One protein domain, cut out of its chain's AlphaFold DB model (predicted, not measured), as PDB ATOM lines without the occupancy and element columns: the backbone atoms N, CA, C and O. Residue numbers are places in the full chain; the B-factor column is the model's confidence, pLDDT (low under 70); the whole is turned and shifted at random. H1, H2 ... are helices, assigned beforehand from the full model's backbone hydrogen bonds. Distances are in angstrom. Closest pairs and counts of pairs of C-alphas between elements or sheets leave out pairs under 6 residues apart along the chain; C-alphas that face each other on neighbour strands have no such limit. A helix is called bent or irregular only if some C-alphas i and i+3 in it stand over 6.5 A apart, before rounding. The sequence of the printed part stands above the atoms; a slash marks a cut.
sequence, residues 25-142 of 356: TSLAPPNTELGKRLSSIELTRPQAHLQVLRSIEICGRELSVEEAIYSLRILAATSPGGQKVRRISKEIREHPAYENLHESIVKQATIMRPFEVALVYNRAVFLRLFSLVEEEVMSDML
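This is residues 25 to 142 of the 356 residues of an uncharacterized protein of Perkinsus marinus (strain ATCC 50983 / TXsc) (UniProt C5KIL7). Helix H3 lies in the middle of a rounded domain built of helices; H1 and H2 make a triangle with it on one side, and H5 and H6 pack on it on the other. H4 packs on H2 at one edge, while the short H7 and H8 pack on H6 away from H3, H8 also on H5. The printed part has 118 residues with eight named helices, H1 to H8 in that order, and no named strand; the class is all helix. It is compact, with a radius of gyration of the C-alphas of 13.0 A and spans of 36 by 33 by 29 A.

Begin with H1, residues 33 to 39, and H2, residues 48 to 59, a helical hairpin at a shallow tilt of 6 degrees; their closest C-alphas, of Leu 38 and Val 52, are 6.3 A apart. H2 and H3, residues 65 to 77, form another helical hairpin at 22 degrees, where residues 71 to 75 of H3 alone touch H2, closest at the C-alphas of His 49 and Leu 75, 5.3 A. H2 and H3 are the hub, touching four helices each. H4, residues 83 to 93, touches residues 49 to 53 of H2 alone, closest at the C-alphas of Leu 53 and Ile 92, 7.4 A. Next, H5, residues 97 to 111, touches residues 65 to 69 of H3 alone at a steep tilt of 51 degrees, with the C-alphas of Ala 68 and Leu 101 closest at 6.2 A. H6, residues 114 to 126, touches H3 at a shallow tilt of 32 degrees, only just short of steep, closest at the C-alphas of Ala 76 and Arg 123, 6.2 A. Residues 121 to 125 of H6 alone touch H7, residues 130 to 134, closest at the C-alphas of Tyr 121 and Val 133, 6.1 A. H8, residues 136 to 142, touches H6 at a steep tilt of 63 degrees, closest at the C-alphas of Val 117 and Leu 142, 6.0 A. Among the pairs that stay apart are H1 and H8. In H1, H2, H3, H6, H7 and H8 every O i to N i+4 pair is within hydrogen-bond range; H4 has 6 of 7 and H5 9 of 11.

Find C-alpha 33 at (36.747, -48.020, 3.728), where H1 begins. H2 spans 17.0 A, H3 18.3 A, H4 16.3 A and H6 18.5 A. H5 spans 22.1 A from C-alpha 97 at (48.078, -36.570, 5.470), and is irregular: C-alphas 107 and 110 are 7.5 A apart. H8 ends at C-alpha 142, (63.676, -50.463, -6.933).

The two C-alphas farthest apart, of Arg 45 and Asp 140, are 36.3 A apart. The printed part has no cut; the link from H1 to H2 is short and the other links are tight. The mean pLDDT of the printed part is 88.8, with residues 25 to 27 and 80 to 83 under 70.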
ATOM      1  N   THR A  25      44.692 -49.715 -15.750       44.44
ATOM      2  CA  THR A  25      44.970 -51.143 -15.962       44.44
ATOM      3  C   THR A  25      45.699 -51.898 -14.847       44.44
ATOM      4  O   THR A  25      45.856 -53.101 -15.014       44.44
ATOM      5  N   SER A  26      46.131 -51.306 -13.721       54.56
ATOM      6  CA  SER A  26      47.082 -52.041 -12.850       54.56
ATOM      7  C   SER A  26      46.697 -52.368 -11.404       54.56
ATOM      8  O   SER A  26      47.458 -53.111 -10.808       54.56
ATOM      9  N   LEU A  27      45.579 -51.902 -10.828       61.22
ATOM     10  CA  LEU A  27      45.068 -52.386  -9.521       61.22
ATOM     11  C   LEU A  27      43.587 -51.997  -9.342       61.22
ATOM     12  O   LEU A  27      43.197 -50.879  -9.685       61.22
ATOM     13  N   ALA A  28      42.750 -52.883  -8.807       75.31
ATOM     14  CA  ALA A  28      41.398 -52.518  -8.373       75.31
ATOM     15  C   ALA A  28      41.466 -51.591  -7.136       75.31
ATOM     16  O   ALA A  28      42.488 -51.596  -6.446       75.31
ATOM     17  N   PRO A  29      40.432 -50.776  -6.843       84.19
ATOM     18  CA  PRO A  29      40.330 -50.155  -5.524       84.19
ATOM     19  C   PRO A  29      40.387 -51.243  -4.441       84.19
ATOM     20  O   PRO A  29      39.691 -52.253  -4.585       84.19
ATOM     21  N   PRO A  30      41.183 -51.065  -3.372       87.56
ATOM     22  CA  PRO A  30      41.197 -52.020  -2.276       87.56
ATOM     23  C   PRO A  30      39.803 -52.079  -1.645       87.56
ATOM     24  O   PRO A  30      39.109 -51.062  -1.550       87.56
ATOM     25  N   ASN A  31      39.374 -53.264  -1.209       90.69
ATOM     26  CA  ASN A  31      38.072 -53.438  -0.559       90.69
ATOM     27  C   ASN A  31      38.118 -52.980   0.911       90.69
ATOM     28  O   ASN A  31      37.805 -53.730   1.831       90.69
ATOM     29  N   THR A  32      38.535 -51.737   1.124       92.38
ATOM     30  CA  THR A  32      38.622 -51.079   2.425       92.38
ATOM     31  C   THR A  32      37.750 -49.830   2.433       92.38
ATOM     32  O   THR A  32      37.281 -49.364   1.391       92.38
ATOM     33  N   GLU A  33      37.503 -49.269   3.616       92.62
ATOM     34  CA  GLU A  33      36.747 -48.020   3.728       92.62
ATOM     35  C   GLU A  33      37.435 -46.878   2.968       92.62
ATOM     36  O   GLU A  33      36.783 -46.156   2.210       92.62
ATOM     37  N   LEU A  34      38.761 -46.765   3.102       94.00
ATOM     38  CA  LEU A  34      39.548 -45.789   2.360       94.00
ATOM     39  C   LEU A  34      39.463 -46.047   0.849       94.00
ATOM     40  O   LEU A  34      39.186 -45.117   0.096       94.00
ATOM     41  N   GLY A  35      39.614 -47.296   0.399       92.19
ATOM     42  CA  GLY A  35      39.491 -47.655  -1.018       92.19
ATOM     43  C   GLY A  35      38.143 -47.259  -1.624       92.19
ATOM     44  O   GLY A  35      38.099 -46.659  -2.702       92.19
ATOM     45  N   LYS A  36      37.044 -47.496  -0.896       92.62
ATOM     46  CA  LYS A  36      35.692 -47.075  -1.295       92.62
ATOM     47  C   LYS A  36      35.577 -45.553  -1.368       92.62
ATOM     48  O   LYS A  36      35.146 -45.040  -2.399       92.62
ATOM     49  N   ARG A  37      36.027 -44.827  -0.338       93.00
ATOM     50  CA  ARG A  37      36.032 -43.350  -0.332       93.00
ATOM     51  C   ARG A  37      36.809 -42.796  -1.527       93.00
ATOM     52  O   ARG A  37      36.270 -41.987  -2.277       93.00
ATOM     53  N   LEU A  38      38.020 -43.293  -1.764       92.00
ATOM     54  CA  LEU A  38      38.882 -42.848  -2.860       92.00
ATOM     55  C   LEU A  38      38.291 -43.144  -4.241       92.00
ATOM     56  O   LEU A  38      38.361 -42.296  -5.126       92.00
ATOM     57  N   SER A  39      37.664 -44.308  -4.424       90.12
ATOM     58  CA  SER A  39      37.008 -44.669  -5.689       90.12
ATOM     59  C   SER A  39      35.805 -43.783  -6.039       90.12
ATOM     60  O   SER A  39      35.445 -43.681  -7.209       90.12
ATOM     61  N   SER A  40      35.202 -43.122  -5.044       90.06
ATOM     62  CA  SER A  40      34.062 -42.217  -5.235       90.06
ATOM     63  C   SER A  40      34.463 -40.796  -5.656       90.06
ATOM     64  O   SER A  40      33.602 -39.995  -6.024       90.06
ATOM     65  N   ILE A  41      35.761 -40.468  -5.616       86.94
ATOM     66  CA  ILE A  41      36.261 -39.129  -5.937       86.94
ATOM     67  C   ILE A  41      36.185 -38.896  -7.446       86.94
ATOM     68  O   ILE A  41      36.811 -39.589  -8.249       86.94
ATOM     69  N   GLU A  42      35.458 -37.853  -7.838       85.44
ATOM     70  CA  GLU A  42      35.375 -37.434  -9.232       85.44
ATOM     71  C   GLU A  42      36.683 -36.743  -9.657       85.44
ATOM     72  O   GLU A  42      36.940 -35.584  -9.326       85.44
ATOM     73  N   LEU A  43      37.515 -37.467 -10.414       80.38
ATOM     74  CA  LEU A  43      38.892 -37.071 -10.755       80.38
ATOM     75  C   LEU A  43      39.000 -35.756 -11.544       80.38
ATOM     76  O   LEU A  43      40.050 -35.118 -11.544       80.38
ATOM     77  N   THR A  44      37.931 -35.355 -12.232       76.38
ATOM     78  CA  THR A  44      37.866 -34.139 -13.053       76.38
ATOM     79  C   THR A  44      37.545 -32.880 -12.256       76.38
ATOM     80  O   THR A  44      37.625 -31.780 -12.811       76.38
ATOM     81  N   ARG A  45      37.180 -33.003 -10.972       79.25
ATOM     82  CA  ARG A  45      36.834 -31.843 -10.147       79.25
ATOM     83  C   ARG A  45      38.067 -31.003  -9.800       79.25
ATOM     84  O   ARG A  45      39.136 -31.553  -9.518       79.25
ATOM     85  N   PRO A  46      37.928 -29.665  -9.746       79.75
ATOM     86  CA  PRO A  46      38.950 -28.809  -9.158       79.75
ATOM     87  C   PRO A  46      39.300 -29.288  -7.746       79.75
ATOM     88  O   PRO A  46      38.410 -29.608  -6.963       79.75
ATOM     89  N   GLN A  47      40.596 -29.320  -7.428       86.25
ATOM     90  CA  GLN A  47      41.104 -29.714  -6.109       86.25
ATOM     91  C   GLN A  47      40.740 -31.146  -5.667       86.25
ATOM     92  O   GLN A  47      40.745 -31.442  -4.472       86.25
ATOM     93  N   ALA A  48      40.459 -32.061  -6.603       87.88
ATOM     94  CA  ALA A  48      40.199 -33.466  -6.278       87.88
ATOM     95  C   ALA A  48      41.351 -34.119  -5.481       87.88
ATOM     96  O   ALA A  48      41.096 -34.950  -4.611       87.88
ATOM     97  N   HIS A  49      42.602 -33.687  -5.679       91.06
ATOM     98  CA  HIS A  49      43.749 -34.140  -4.881       91.06
ATOM     99  C   HIS A  49      43.611 -33.801  -3.389       91.06
ATOM    100  O   HIS A  49      44.003 -34.606  -2.551       91.06
ATOM    101  N   LEU A  50      42.995 -32.668  -3.028       94.06
ATOM    102  CA  LEU A  50      42.735 -32.325  -1.624       94.06
ATOM    103  C   LEU A  50      41.678 -33.245  -1.002       94.06
ATOM    104  O   LEU A  50      41.761 -33.565   0.178       94.06
ATOM    105  N   GLN A  51      40.701 -33.714  -1.784       93.81
ATOM    106  CA  GLN A  51      39.717 -34.692  -1.300       93.81
ATOM    107  C   GLN A  51      40.368 -36.050  -1.012       93.81
ATOM    108  O   GLN A  51      40.001 -36.717  -0.043       93.81
ATOM    109  N   VAL A  52      41.367 -36.436  -1.812       94.38
ATOM    110  CA  VAL A  52      42.178 -37.635  -1.562       94.38
ATOM    111  C   VAL A  52      42.937 -37.496  -0.246       94.38
ATOM    112  O   VAL A  52      42.822 -38.366   0.612       94.38
ATOM    113  N   LEU A  53      43.650 -36.383  -0.052       96.31
ATOM    114  CA  LEU A  53      44.431 -36.136   1.164       96.31
ATOM    115  C   LEU A  53      43.552 -36.099   2.417       96.31
ATOM    116  O   LEU A  53      43.884 -36.743   3.406       96.31
ATOM    117  N   ARG A  54      42.383 -35.452   2.354       95.88
ATOM    118  CA  ARG A  54      41.392 -35.486   3.443       95.88
ATOM    119  C   ARG A  54      40.889 -36.898   3.730       95.88
ATOM    120  O   ARG A  54      40.668 -37.241   4.882       95.88
ATOM    121  N   SER A  55      40.705 -37.729   2.704       95.69
ATOM    122  CA  SER A  55      40.276 -39.120   2.903       95.69
ATOM    123  C   SER A  55      41.342 -39.943   3.634       95.69
ATOM    124  O   SER A  55      40.995 -40.749   4.493       95.69
ATOM    125  N   ILE A  56      42.624 -39.709   3.330       95.62
ATOM    126  CA  ILE A  56      43.763 -40.317   4.037       95.62
ATOM    127  C   ILE A  56      43.830 -39.809   5.483       95.62
ATOM    128  O   ILE A  56      43.988 -40.605   6.403       95.62
ATOM    129  N   GLU A  57      43.661 -38.503   5.691       95.00
ATOM    130  CA  GLU A  57      43.654 -37.882   7.022       95.00
ATOM    131  C   GLU A  57      42.554 -38.455   7.919       95.00
ATOM    132  O   GLU A  57      42.833 -38.880   9.034       95.00
ATOM    133  N   ILE A  58      41.321 -38.545   7.406       93.88
ATOM    134  CA  ILE A  58      40.177 -39.133   8.120       93.88
ATOM    135  C   ILE A  58      40.447 -40.593   8.491       93.88
ATOM    136  O   ILE A  58      39.966 -41.063   9.519       93.88
ATOM    137  N   CYS A  59      41.198 -41.322   7.660       92.00
ATOM    138  CA  CYS A  59      41.563 -42.698   7.964       92.00
ATOM    139  C   CYS A  59      42.448 -42.777   9.218       92.00
ATOM    140  O   CYS A  59      42.286 -43.715   9.994       92.00
ATOM    141  N   GLY A  60      43.349 -41.807   9.425       86.69
ATOM    142  CA  GLY A  60      44.092 -41.589  10.676       86.69
ATOM    143  C   GLY A  60      45.008 -42.730  11.143       86.69
ATOM    144  O   GLY A  60      45.643 -42.611  12.186       86.69
ATOM    145  N   ARG A  61      45.080 -43.831  10.389       92.12
ATOM    146  CA  ARG A  61      45.898 -45.017  10.665       92.12
ATOM    147  C   ARG A  61      46.956 -45.218   9.590       92.12
ATOM    148  O   ARG A  61      46.856 -44.651   8.500       92.12
ATOM    149  N   GLU A  62      47.903 -46.100   9.883       92.81
ATOM    150  CA  GLU A  62      48.830 -46.615   8.882       92.81
ATOM    151  C   GLU A  62      48.052 -47.270   7.728       92.81
ATOM    152  O   GLU A  62      47.079 -48.012   7.936       92.81
ATOM    153  N   LEU A  63      48.454 -46.948   6.500       94.75
ATOM    154  CA  LEU A  63      47.819 -47.432   5.277       94.75
ATOM    155  C   LEU A  63      48.403 -48.784   4.897       94.75
ATOM    156  O   LEU A  63      49.610 -48.944   4.967       94.75
ATOM    157  N   SER A  64      47.600 -49.737   4.425       93.75
ATOM    158  CA  SER A  64      48.162 -50.962   3.834       93.75
ATOM    159  C   SER A  64      48.887 -50.677   2.509       93.75
ATOM    160  O   SER A  64      48.666 -49.634   1.889       93.75
ATOM    161  N   VAL A  65      49.683 -51.636   2.013       91.94
ATOM    162  CA  VAL A  65      50.403 -51.518   0.729       91.94
ATOM    163  C   VAL A  65      49.442 -51.125  -0.393       91.94
ATOM    164  O   VAL A  65      49.692 -50.187  -1.151       91.94
ATOM    165  N   GLU A  66      48.300 -51.810  -0.470       91.62
ATOM    166  CA  GLU A  66      47.286 -51.558  -1.490       91.62
ATOM    167  C   GLU A  66      46.675 -50.159  -1.354       91.62
ATOM    168  O   GLU A  66      46.489 -49.462  -2.352       91.62
ATOM    169  N   GLU A  67      46.394 -49.718  -0.126       94.00
ATOM    170  CA  GLU A  67      45.833 -48.397   0.153       94.00
ATOM    171  C   GLU A  67      46.812 -47.271  -0.159       94.00
ATOM    172  O   GLU A  67      46.414 -46.271  -0.759       94.00
ATOM    173  N   ALA A  68      48.085 -47.432   0.196       93.94
ATOM    174  CA  ALA A  68      49.131 -46.457  -0.070       93.94
ATOM    175  C   ALA A  68      49.366 -46.290  -1.582       93.94
ATOM    176  O   ALA A  68      49.343 -45.171  -2.106       93.94
ATOM    177  N   ILE A  69      49.493 -47.403  -2.315       91.94
ATOM    178  CA  ILE A  69      49.662 -47.395  -3.776       91.94
ATOM    179  C   ILE A  69      48.430 -46.808  -4.462       91.94
ATOM    180  O   ILE A  69      48.557 -45.987  -5.379       91.94
ATOM    181  N   TYR A  70      47.229 -47.206  -4.031       92.44
ATOM    182  CA  TYR A  70      45.989 -46.695  -4.603       92.44
ATOM    183  C   TYR A  70      45.837 -45.192  -4.342       92.44
ATOM    184  O   TYR A  70      45.557 -44.440  -5.274       92.44
ATOM    185  N   SER A  71      46.128 -44.728  -3.126       94.31
ATOM    186  CA  SER A  71      46.128 -43.305  -2.764       94.31
ATOM    187  C   SER A  71      47.066 -42.492  -3.656       94.31
ATOM    188  O   SER A  71      46.645 -41.514  -4.280       94.31
ATOM    189  N   LEU A  72      48.316 -42.939  -3.804       93.06
ATOM    190  CA  LEU A  72      49.312 -42.280  -4.650       93.06
ATOM    191  C   LEU A  72      48.885 -42.255  -6.128       93.06
ATOM    192  O   LEU A  72      49.113 -41.278  -6.848       93.06
ATOM    193  N   ARG A  73      48.209 -43.310  -6.590       89.00
ATOM    194  CA  ARG A  73      47.649 -43.375  -7.941       89.00
ATOM    195  C   ARG A  73      46.510 -42.382  -8.151       89.00
ATOM    196  O   ARG A  73      46.496 -41.732  -9.195       89.00
ATOM    197  N   ILE A  74      45.577 -42.247  -7.209       90.56
ATOM    198  CA  ILE A  74      44.482 -41.276  -7.330       90.56
ATOM    199  C   ILE A  74      45.022 -39.840  -7.239       90.56
ATOM    200  O   ILE A  74      44.610 -38.985  -8.025       90.56
ATOM    201  N   LEU A  75      46.026 -39.573  -6.396       91.75
ATOM    202  CA  LEU A  75      46.739 -38.287  -6.394       91.75
ATOM    203  C   LEU A  75      47.357 -37.968  -7.764       91.75
ATOM    204  O   LEU A  75      47.201 -36.863  -8.282       91.75
ATOM    205  N   ALA A  76      48.008 -38.945  -8.399       88.19
ATOM    206  CA  ALA A  76      48.547 -38.769  -9.746       88.19
ATOM    207  C   ALA A  76      47.439 -38.539 -10.787       88.19
ATOM    208  O   ALA A  76      47.575 -37.677 -11.648       88.19
ATOM    209  N   ALA A  77      46.323 -39.267 -10.699       83.81
ATOM    210  CA  ALA A  77      45.211 -39.141 -11.640       83.81
ATOM    211  C   ALA A  77      44.462 -37.800 -11.526       83.81
ATOM    212  O   ALA A  77      43.934 -37.307 -12.519       83.81
ATOM    213  N   THR A  78      44.445 -37.198 -10.335       83.31
ATOM    214  CA  THR A  78      43.846 -35.873 -10.077       83.31
ATOM    215  C   THR A  78      44.776 -34.709 -10.440       83.31
ATOM    216  O   THR A  78      44.357 -33.551 -10.424       83.31
ATOM    217  N   SER A  79      46.030 -34.991 -10.811       77.75
ATOM    218  CA  SER A  79      47.043 -33.980 -11.115       77.75
ATOM    219  C   SER A  79      47.158 -33.716 -12.627       77.75
ATOM    220  O   SER A  79      47.701 -34.552 -13.353       77.75
ATOM    221  N   PRO A  80      46.713 -32.554 -13.151       69.38
ATOM    222  CA  PRO A  80      46.977 -32.162 -14.535       69.38
ATOM    223  C   PRO A  80      48.480 -32.018 -14.799       69.38
ATOM    224  O   PRO A  80      49.177 -31.363 -14.028       69.38
ATOM    225  N   GLY A  81      48.958 -32.573 -15.919       65.94
ATOM    226  CA  GLY A  81      50.362 -32.508 -16.344       65.94
ATOM    227  C   GLY A  81      50.930 -31.083 -16.494       65.94
ATOM    228  O   GLY A  81      50.203 -30.090 -16.573       65.94
ATOM    229  N   GLY A  82      52.262 -30.968 -16.544       64.75
ATOM    230  CA  GLY A  82      52.966 -29.703 -16.805       64.75
ATOM    231  C   GLY A  82      53.143 -28.792 -15.579       64.75
ATOM    232  O   GLY A  82      53.446 -29.258 -14.480       64.75
ATOM    233  N   GLN A  83      53.008 -27.469 -15.762       60.91
ATOM    234  CA  GLN A  83      53.267 -26.473 -14.702       60.91
ATOM    235  C   GLN A  83      52.332 -26.620 -13.490       60.91
ATOM    236  O   GLN A  83      52.744 -26.338 -12.365       60.91
ATOM    237  N   LYS A  84      51.104 -27.115 -13.698       78.31
ATOM    238  CA  LYS A  84      50.120 -27.321 -12.626       78.31
ATOM    239  C   LYS A  84      50.529 -28.431 -11.652       78.31
ATOM    240  O   LYS A  84      50.245 -28.291 -10.464       78.31
ATOM    241  N   VAL A  85      51.272 -29.446 -12.111       83.44
ATOM    242  CA  VAL A  85      51.811 -30.507 -11.238       83.44
ATOM    243  C   VAL A  85      52.638 -29.899 -10.116       83.44
ATOM    244  O   VAL A  85      52.409 -30.239  -8.972       83.44
ATOM    245  N   ARG A  86      53.532 -28.937 -10.397       84.75
ATOM    246  CA  ARG A  86      54.406 -28.336  -9.365       84.75
ATOM    247  C   ARG A  86      53.624 -27.733  -8.201       84.75
ATOM    248  O   ARG A  86      54.030 -27.882  -7.052       84.75
ATOM    249  N   ARG A  87      52.525 -27.039  -8.511       89.00
ATOM    250  CA  ARG A  87      51.638 -26.457  -7.502       89.00
ATOM    251  C   ARG A  87      50.973 -27.558  -6.679       89.00
ATOM    252  O   ARG A  87      51.016 -27.496  -5.460       89.00
ATOM    253  N   ILE A  88      50.431 -28.579  -7.335       90.12
ATOM    254  CA  ILE A  88      49.759 -29.696  -6.659       90.12
ATOM    255  C   ILE A  88      50.741 -30.503  -5.803       90.12
ATOM    256  O   ILE A  88      50.433 -30.811  -4.663       90.12
ATOM    257  N   SER A  89      51.957 -30.763  -6.285       91.31
ATOM    258  CA  SER A  89      53.032 -31.391  -5.507       91.31
ATOM    259  C   SER A  89      53.368 -30.611  -4.239       91.31
ATOM    260  O   SER A  89      53.710 -31.202  -3.219       91.31
ATOM    261  N   LYS A  90      53.326 -29.273  -4.302       92.31
ATOM    262  CA  LYS A  90      53.526 -28.417  -3.131       92.31
ATOM    263  C   LYS A  90      52.357 -28.569  -2.156       92.31
ATOM    264  O   LYS A  90      52.598 -28.893  -1.004       92.31
ATOM    265  N   GLU A  91      51.126 -28.448  -2.648       93.50
ATOM    266  CA  GLU A  91      49.909 -28.613  -1.838       93.50
ATOM    267  C   GLU A  91      49.819 -30.009  -1.192       93.50
ATOM    268  O   GLU A  91      49.386 -30.118  -0.053       93.50
ATOM    269  N   ILE A  92      50.268 -31.069  -1.878       94.81
ATOM    270  CA  ILE A  92      50.364 -32.423  -1.311       94.81
ATOM    271  C   ILE A  92      51.363 -32.448  -0.155       94.81
ATOM    272  O   ILE A  92      51.003 -32.885   0.929       94.81
ATOM    273  N   ARG A  93      52.597 -31.973  -0.369       94.38
ATOM    274  CA  ARG A  93      53.663 -32.036   0.648       94.38
ATOM    275  C   ARG A  93      53.370 -31.211   1.897       94.38
ATOM    276  O   ARG A  93      53.847 -31.559   2.965       94.38
ATOM    277  N   GLU A  94      52.621 -30.123   1.754       94.50
ATOM    278  CA  GLU A  94      52.226 -29.252   2.868       94.50
ATOM    279  C   GLU A  94      51.009 -29.790   3.642       94.50
ATOM    280  O   GLU A  94      50.675 -29.266   4.702       94.50
ATOM    281  N   HIS A  95      50.333 -30.826   3.135       96.00
ATOM    282  CA  HIS A  95      49.162 -31.402   3.785       96.00
ATOM    283  C   HIS A  95      49.566 -32.439   4.851       96.00
ATOM    284  O   HIS A  95      50.336 -33.344   4.526       96.00
ATOM    285  N   PRO A  96      48.984 -32.425   6.070       93.31
ATOM    286  CA  PRO A  96      49.352 -33.353   7.153       93.31
ATOM    287  C   PRO A  96      49.277 -34.837   6.763       93.31
ATOM    288  O   PRO A  96      50.163 -35.630   7.064       93.31
ATOM    289  N   ALA A  97      48.247 -35.213   6.001       95.00
ATOM    290  CA  ALA A  97      48.078 -36.570   5.470       95.00
ATOM    291  C   ALA A  97      49.256 -37.115   4.637       95.00
ATOM    292  O   ALA A  97      49.357 -38.331   4.457       95.00
ATOM    293  N   TYR A  98      50.115 -36.248   4.085       95.25
ATOM    294  CA  TYR A  98      51.256 -36.691   3.287       95.25
ATOM    295  C   TYR A  98      52.299 -37.422   4.125       95.25
ATOM    296  O   TYR A  98      52.854 -38.401   3.639       95.25
ATOM    297  N   GLU A  99      52.521 -37.005   5.370       93.44
ATOM    298  CA  GLU A  99      53.464 -37.668   6.273       93.44
ATOM    299  C   GLU A  99      53.043 -39.119   6.532       93.44
ATOM    300  O   GLU A  99      53.825 -40.038   6.304       93.44
ATOM    301  N   ASN A 100      51.763 -39.347   6.848       94.12
ATOM    302  CA  ASN A 100      51.219 -40.698   7.014       94.12
ATOM    303  C   ASN A 100      51.364 -41.548   5.734       94.12
ATOM    304  O   ASN A 100      51.781 -42.707   5.786       94.12
ATOM    305  N   LEU A 101      51.060 -40.975   4.561       95.38
ATOM    306  CA  LEU A 101      51.239 -41.668   3.282       95.38
ATOM    307  C   LEU A 101      52.716 -42.009   3.026       95.38
ATOM    308  O   LEU A 101      53.018 -43.118   2.589       95.38
ATOM    309  N   HIS A 102      53.620 -41.065   3.285       95.00
ATOM    310  CA  HIS A 102      55.056 -41.228   3.107       95.00
ATOM    311  C   HIS A 102      55.596 -42.344   4.003       95.00
ATOM    312  O   HIS A 102      56.182 -43.301   3.501       95.00
ATOM    313  N   GLU A 103      55.330 -42.269   5.307       93.44
ATOM    314  CA  GLU A 103      55.765 -43.283   6.265       93.44
ATOM    315  C   GLU A 103      55.212 -44.669   5.945       93.44
ATOM    316  O   GLU A 103      55.964 -45.640   5.988       93.44
ATOM    317  N   SER A 104      53.925 -44.767   5.594       94.56
ATOM    318  CA  SER A 104      53.300 -46.049   5.246       94.56
ATOM    319  C   SER A 104      53.998 -46.698   4.045       94.56
ATOM    320  O   SER A 104      54.246 -47.901   4.043       94.56
ATOM    321  N   ILE A 105      54.366 -45.906   3.029       95.06
ATOM    322  CA  ILE A 105      55.097 -46.411   1.858       95.06
ATOM    323  C   ILE A 105      56.502 -46.876   2.252       95.06
ATOM    324  O   ILE A 105      56.890 -47.982   1.881       95.06
ATOM    325  N   VAL A 106      57.249 -46.065   3.004       94.12
ATOM    326  CA  VAL A 106      58.637 -46.378   3.384       94.12
ATOM    327  C   VAL A 106      58.699 -47.612   4.285       94.12
ATOM    328  O   VAL A 106      59.467 -48.533   4.005       94.12
ATOM    329  N   LYS A 107      57.850 -47.689   5.320       92.69
ATOM    330  CA  LYS A 107      57.785 -48.837   6.245       92.69
ATOM    331  C   LYS A 107      57.461 -50.144   5.523       92.69
ATOM    332  O   LYS A 107      57.946 -51.200   5.918       92.69
ATOM    333  N   GLN A 108      56.666 -50.079   4.458       92.62
ATOM    334  CA  GLN A 108      56.186 -51.261   3.742       92.62
ATOM    335  C   GLN A 108      56.967 -51.564   2.462       92.62
ATOM    336  O   GLN A 108      56.693 -52.566   1.804       92.62
ATOM    337  N   ALA A 109      57.967 -50.753   2.114       91.69
ATOM    338  CA  ALA A 109      58.762 -50.900   0.897       91.69
ATOM    339  C   ALA A 109      59.357 -52.311   0.728       91.69
ATOM    340  O   ALA A 109      59.370 -52.856  -0.374       91.69
ATOM    341  N   THR A 110      59.804 -52.930   1.824       91.25
ATOM    342  CA  THR A 110      60.472 -54.243   1.829       91.25
ATOM    343  C   THR A 110      59.531 -55.421   1.573       91.25
ATOM    344  O   THR A 110      59.981 -56.480   1.138       91.25
ATOM    345  N   ILE A 111      58.228 -55.246   1.816       92.88
ATOM    346  CA  ILE A 111      57.202 -56.269   1.564       92.88
ATOM    347  C   ILE A 111      56.469 -56.050   0.234       92.88
ATOM    348  O   ILE A 111      55.675 -56.899  -0.175       92.88
ATOM    349  N   MET A 112      56.737 -54.935  -0.458       92.69
ATOM    350  CA  MET A 112      56.164 -54.657  -1.771       92.69
ATOM    351  C   MET A 112      56.710 -55.613  -2.829       92.69
ATOM    352  O   MET A 112      57.901 -55.923  -2.913       92.69
ATOM    353  N   ARG A 113      55.821 -56.046  -3.716       90.94
ATOM    354  CA  ARG A 113      56.176 -56.808  -4.911       90.94
ATOM    355  C   ARG A 113      56.940 -55.905  -5.889       90.94
ATOM    356  O   ARG A 113      56.674 -54.706  -5.955       90.94
ATOM    357  N   PRO A 114      57.801 -56.458  -6.760       89.75
ATOM    358  CA  PRO A 114      58.587 -55.655  -7.704       89.75
ATOM    359  C   PRO A 114      57.770 -54.667  -8.550       89.75
ATOM    360  O   PRO A 114      58.190 -53.535  -8.786       89.75
ATOM    361  N   PHE A 115      56.576 -55.069  -8.997       89.12
ATOM    362  CA  PHE A 115      55.714 -54.185  -9.781       89.12
ATOM    363  C   PHE A 115      55.096 -53.054  -8.940       89.12
ATOM    364  O   PHE A 115      54.833 -51.979  -9.472       89.12
ATOM    365  N   GLU A 116      54.865 -53.281  -7.646       91.38
ATOM    366  CA  GLU A 116      54.332 -52.286  -6.712       91.38
ATOM    367  C   GLU A 116      55.370 -51.195  -6.467       91.38
ATOM    368  O   GLU A 116      55.058 -50.016  -6.620       91.38
ATOM    369  N   VAL A 117      56.628 -51.589  -6.242       92.44
ATOM    370  CA  VAL A 117      57.762 -50.660  -6.139       92.44
ATOM    371  C   VAL A 117      57.892 -49.814  -7.411       92.44
ATOM    372  O   VAL A 117      57.987 -48.589  -7.341       92.44
ATOM    373  N   ALA A 118      57.813 -50.440  -8.592       91.00
ATOM    374  CA  ALA A 118      57.848 -49.730  -9.872       91.00
ATOM    375  C   ALA A 118      56.696 -48.713 -10.025       91.00
ATOM    376  O   ALA A 118      56.900 -47.609 -10.540       91.00
ATOM    377  N   LEU A 119      55.488 -49.064  -9.570       90.38
ATOM    378  CA  LEU A 119      54.330 -48.168  -9.589       90.38
ATOM    379  C   LEU A 119      54.502 -46.994  -8.627       90.38
ATOM    380  O   LEU A 119      54.258 -45.857  -9.035       90.38
ATOM    381  N   VAL A 120      54.936 -47.248  -7.388       92.88
ATOM    382  CA  VAL A 120      55.215 -46.199  -6.396       92.88
ATOM    383  C   VAL A 120      56.246 -45.228  -6.950       92.88
ATOM    384  O   VAL A 120      55.966 -44.031  -7.028       92.88
ATOM    385  N   TYR A 121      57.378 -45.743  -7.439       92.50
ATOM    386  CA  TYR A 121      58.438 -44.930  -8.027       92.50
ATOM    387  C   TYR A 121      57.913 -44.046  -9.165       92.50
ATOM    388  O   TYR A 121      58.106 -42.830  -9.169       92.50
ATOM    389  N   ASN A 122      57.165 -44.628 -10.108       91.44
ATOM    390  CA  ASN A 122      56.607 -43.879 -11.231       91.44
ATOM    391  C   ASN A 122      55.637 -42.774 -10.798       91.44
ATOM    392  O   ASN A 122      55.692 -41.663 -11.330       91.44
ATOM    393  N   ARG A 123      54.739 -43.065  -9.852       91.62
ATOM    394  CA  ARG A 123      53.739 -42.095  -9.390       91.62
ATOM    395  C   ARG A 123      54.374 -40.991  -8.554       91.62
ATOM    396  O   ARG A 123      54.011 -39.833  -8.740       91.62
ATOM    397  N   ALA A 124      55.350 -41.324  -7.718       92.44
ATOM    398  CA  ALA A 124      56.108 -40.359  -6.935       92.44
ATOM    399  C   ALA A 124      56.899 -39.398  -7.835       92.44
ATOM    400  O   ALA A 124      56.796 -38.183  -7.667       92.44
ATOM    401  N   VAL A 125      57.598 -39.913  -8.856       90.69
ATOM    402  CA  VAL A 125      58.299 -39.079  -9.849       90.69
ATOM    403  C   VAL A 125      57.324 -38.184 -10.614       90.69
ATOM    404  O   VAL A 125      57.559 -36.980 -10.729       90.69
ATOM    405  N   PHE A 126      56.201 -38.734 -11.090       89.38
ATOM    406  CA  PHE A 126      55.172 -37.953 -11.784       89.38
ATOM    407  C   PHE A 126      54.641 -36.807 -10.911       89.38
ATOM    408  O   PHE A 126      54.540 -35.671 -11.370       89.38
ATOM    409  N   LEU A 127      54.364 -37.092  -9.637       90.25
ATOM    410  CA  LEU A 127      53.925 -36.116  -8.642       90.25
ATOM    411  C   LEU A 127      55.063 -35.252  -8.087       90.25
ATOM    412  O   LEU A 127      54.800 -34.423  -7.222       90.25
ATOM    413  N   ARG A 128      56.308 -35.398  -8.558       90.69
ATOM    414  CA  ARG A 128      57.489 -34.666  -8.062       90.69
ATOM    415  C   ARG A 128      57.692 -34.792  -6.544       90.69
ATOM    416  O   ARG A 128      58.177 -33.861  -5.901       90.69
ATOM    417  N   LEU A 129      57.311 -35.931  -5.977       92.06
ATOM    418  CA  LEU A 129      57.506 -36.286  -4.571       92.06
ATOM    419  C   LEU A 129      58.882 -36.944  -4.420       92.06
ATOM    420  O   LEU A 129      58.979 -38.129  -4.120       92.06
ATOM    421  N   PHE A 130      59.937 -36.183  -4.727       89.06
ATOM    422  CA  PHE A 130      61.296 -36.724  -4.841       89.06
ATOM    423  C   PHE A 130      61.844 -37.268  -3.524       89.06
ATOM    424  O   PHE A 130      62.521 -38.285  -3.563       89.06
ATOM    425  N   SER A 131      61.444 -36.691  -2.386       88.62
ATOM    426  CA  SER A 131      61.795 -37.217  -1.061       88.62
ATOM    427  C   SER A 131      61.468 -38.703  -0.941       88.62
ATOM    428  O   SER A 131      62.328 -39.475  -0.559       88.62
ATOM    429  N   LEU A 132      60.291 -39.131  -1.414       89.75
ATOM    430  CA  LEU A 132      59.853 -40.525  -1.324       89.75
ATOM    431  C   LEU A 132      60.714 -41.504  -2.143       89.75
ATOM    432  O   LEU A 132      60.801 -42.677  -1.801       89.75
ATOM    433  N   VAL A 133      61.300 -41.059  -3.259       86.50
ATOM    434  CA  VAL A 133      62.125 -41.921  -4.132       86.50
ATOM    435  C   VAL A 133      63.621 -41.787  -3.871       86.50
ATOM    436  O   VAL A 133      64.392 -42.601  -4.375       86.50
ATOM    437  N   GLU A 134      64.019 -40.748  -3.141       86.31
ATOM    438  CA  GLU A 134      65.379 -40.528  -2.650       86.31
ATOM    439  C   GLU A 134      65.620 -41.247  -1.313       86.31
ATOM    440  O   GLU A 134      66.776 -41.443  -0.950       86.31
ATOM    441  N   GLU A 135      64.561 -41.699  -0.627       90.06
ATOM    442  CA  GLU A 135      64.671 -42.631   0.500       90.06
ATOM    443  C   GLU A 135      65.462 -43.882   0.096       90.06
ATOM    444  O   GLU A 135      65.105 -44.582  -0.859       90.06
ATOM    445  N   GLU A 136      66.515 -44.183   0.858       88.94
ATOM    446  CA  GLU A 136      67.468 -45.266   0.578       88.94
ATOM    447  C   GLU A 136      66.750 -46.604   0.386       88.94
ATOM    448  O   GLU A 136      66.929 -47.270  -0.630       88.94
ATOM    449  N   VAL A 137      65.816 -46.929   1.286       89.12
ATOM    450  CA  VAL A 137      65.023 -48.164   1.221       89.12
ATOM    451  C   VAL A 137      64.219 -48.253  -0.079       89.12
ATOM    452  O   VAL A 137      64.176 -49.305  -0.713       89.12
ATOM    453  N   MET A 138      63.588 -47.159  -0.519       90.25
ATOM    454  CA  MET A 138      62.806 -47.157  -1.760       90.25
ATOM    455  C   MET A 138      63.697 -47.266  -3.000       90.25
ATOM    456  O   MET A 138      63.331 -47.951  -3.961       90.25
ATOM    457  N   SER A 139      64.859 -46.609  -2.981       88.62
ATOM    458  CA  SER A 139      65.858 -46.687  -4.047       88.62
ATOM    459  C   SER A 139      66.413 -48.110  -4.182       88.62
ATOM    460  O   SER A 139      66.365 -48.684  -5.273       88.62
ATOM    461  N   ASP A 140      66.834 -48.716  -3.074       90.56
ATOM    462  CA  ASP A 140      67.371 -50.077  -3.027       90.56
ATOM    463  C   ASP A 140      66.341 -51.107  -3.471       90.56
ATOM    464  O   ASP A 140      66.634 -51.998  -4.275       90.56
ATOM    465  N   MET A 141      65.101 -50.970  -2.995       92.00
ATOM    466  CA  MET A 141      64.032 -51.877  -3.389       92.00
ATOM    467  C   MET A 141      63.733 -51.793  -4.883       92.00
ATOM    468  O   MET A 141      63.446 -52.822  -5.504       92.00
ATOM    469  N   LEU A 142      63.815 -50.604  -5.487       91.25
ATOM    470  CA  LEU A 142      63.676 -50.463  -6.933       91.25
ATOM    471  C   LEU A 142      64.822 -51.169  -7.658       91.25
ATOM    472  O   LEU A 142      64.563 -51.954  -8.572       91.25
TER     473      LEU A 142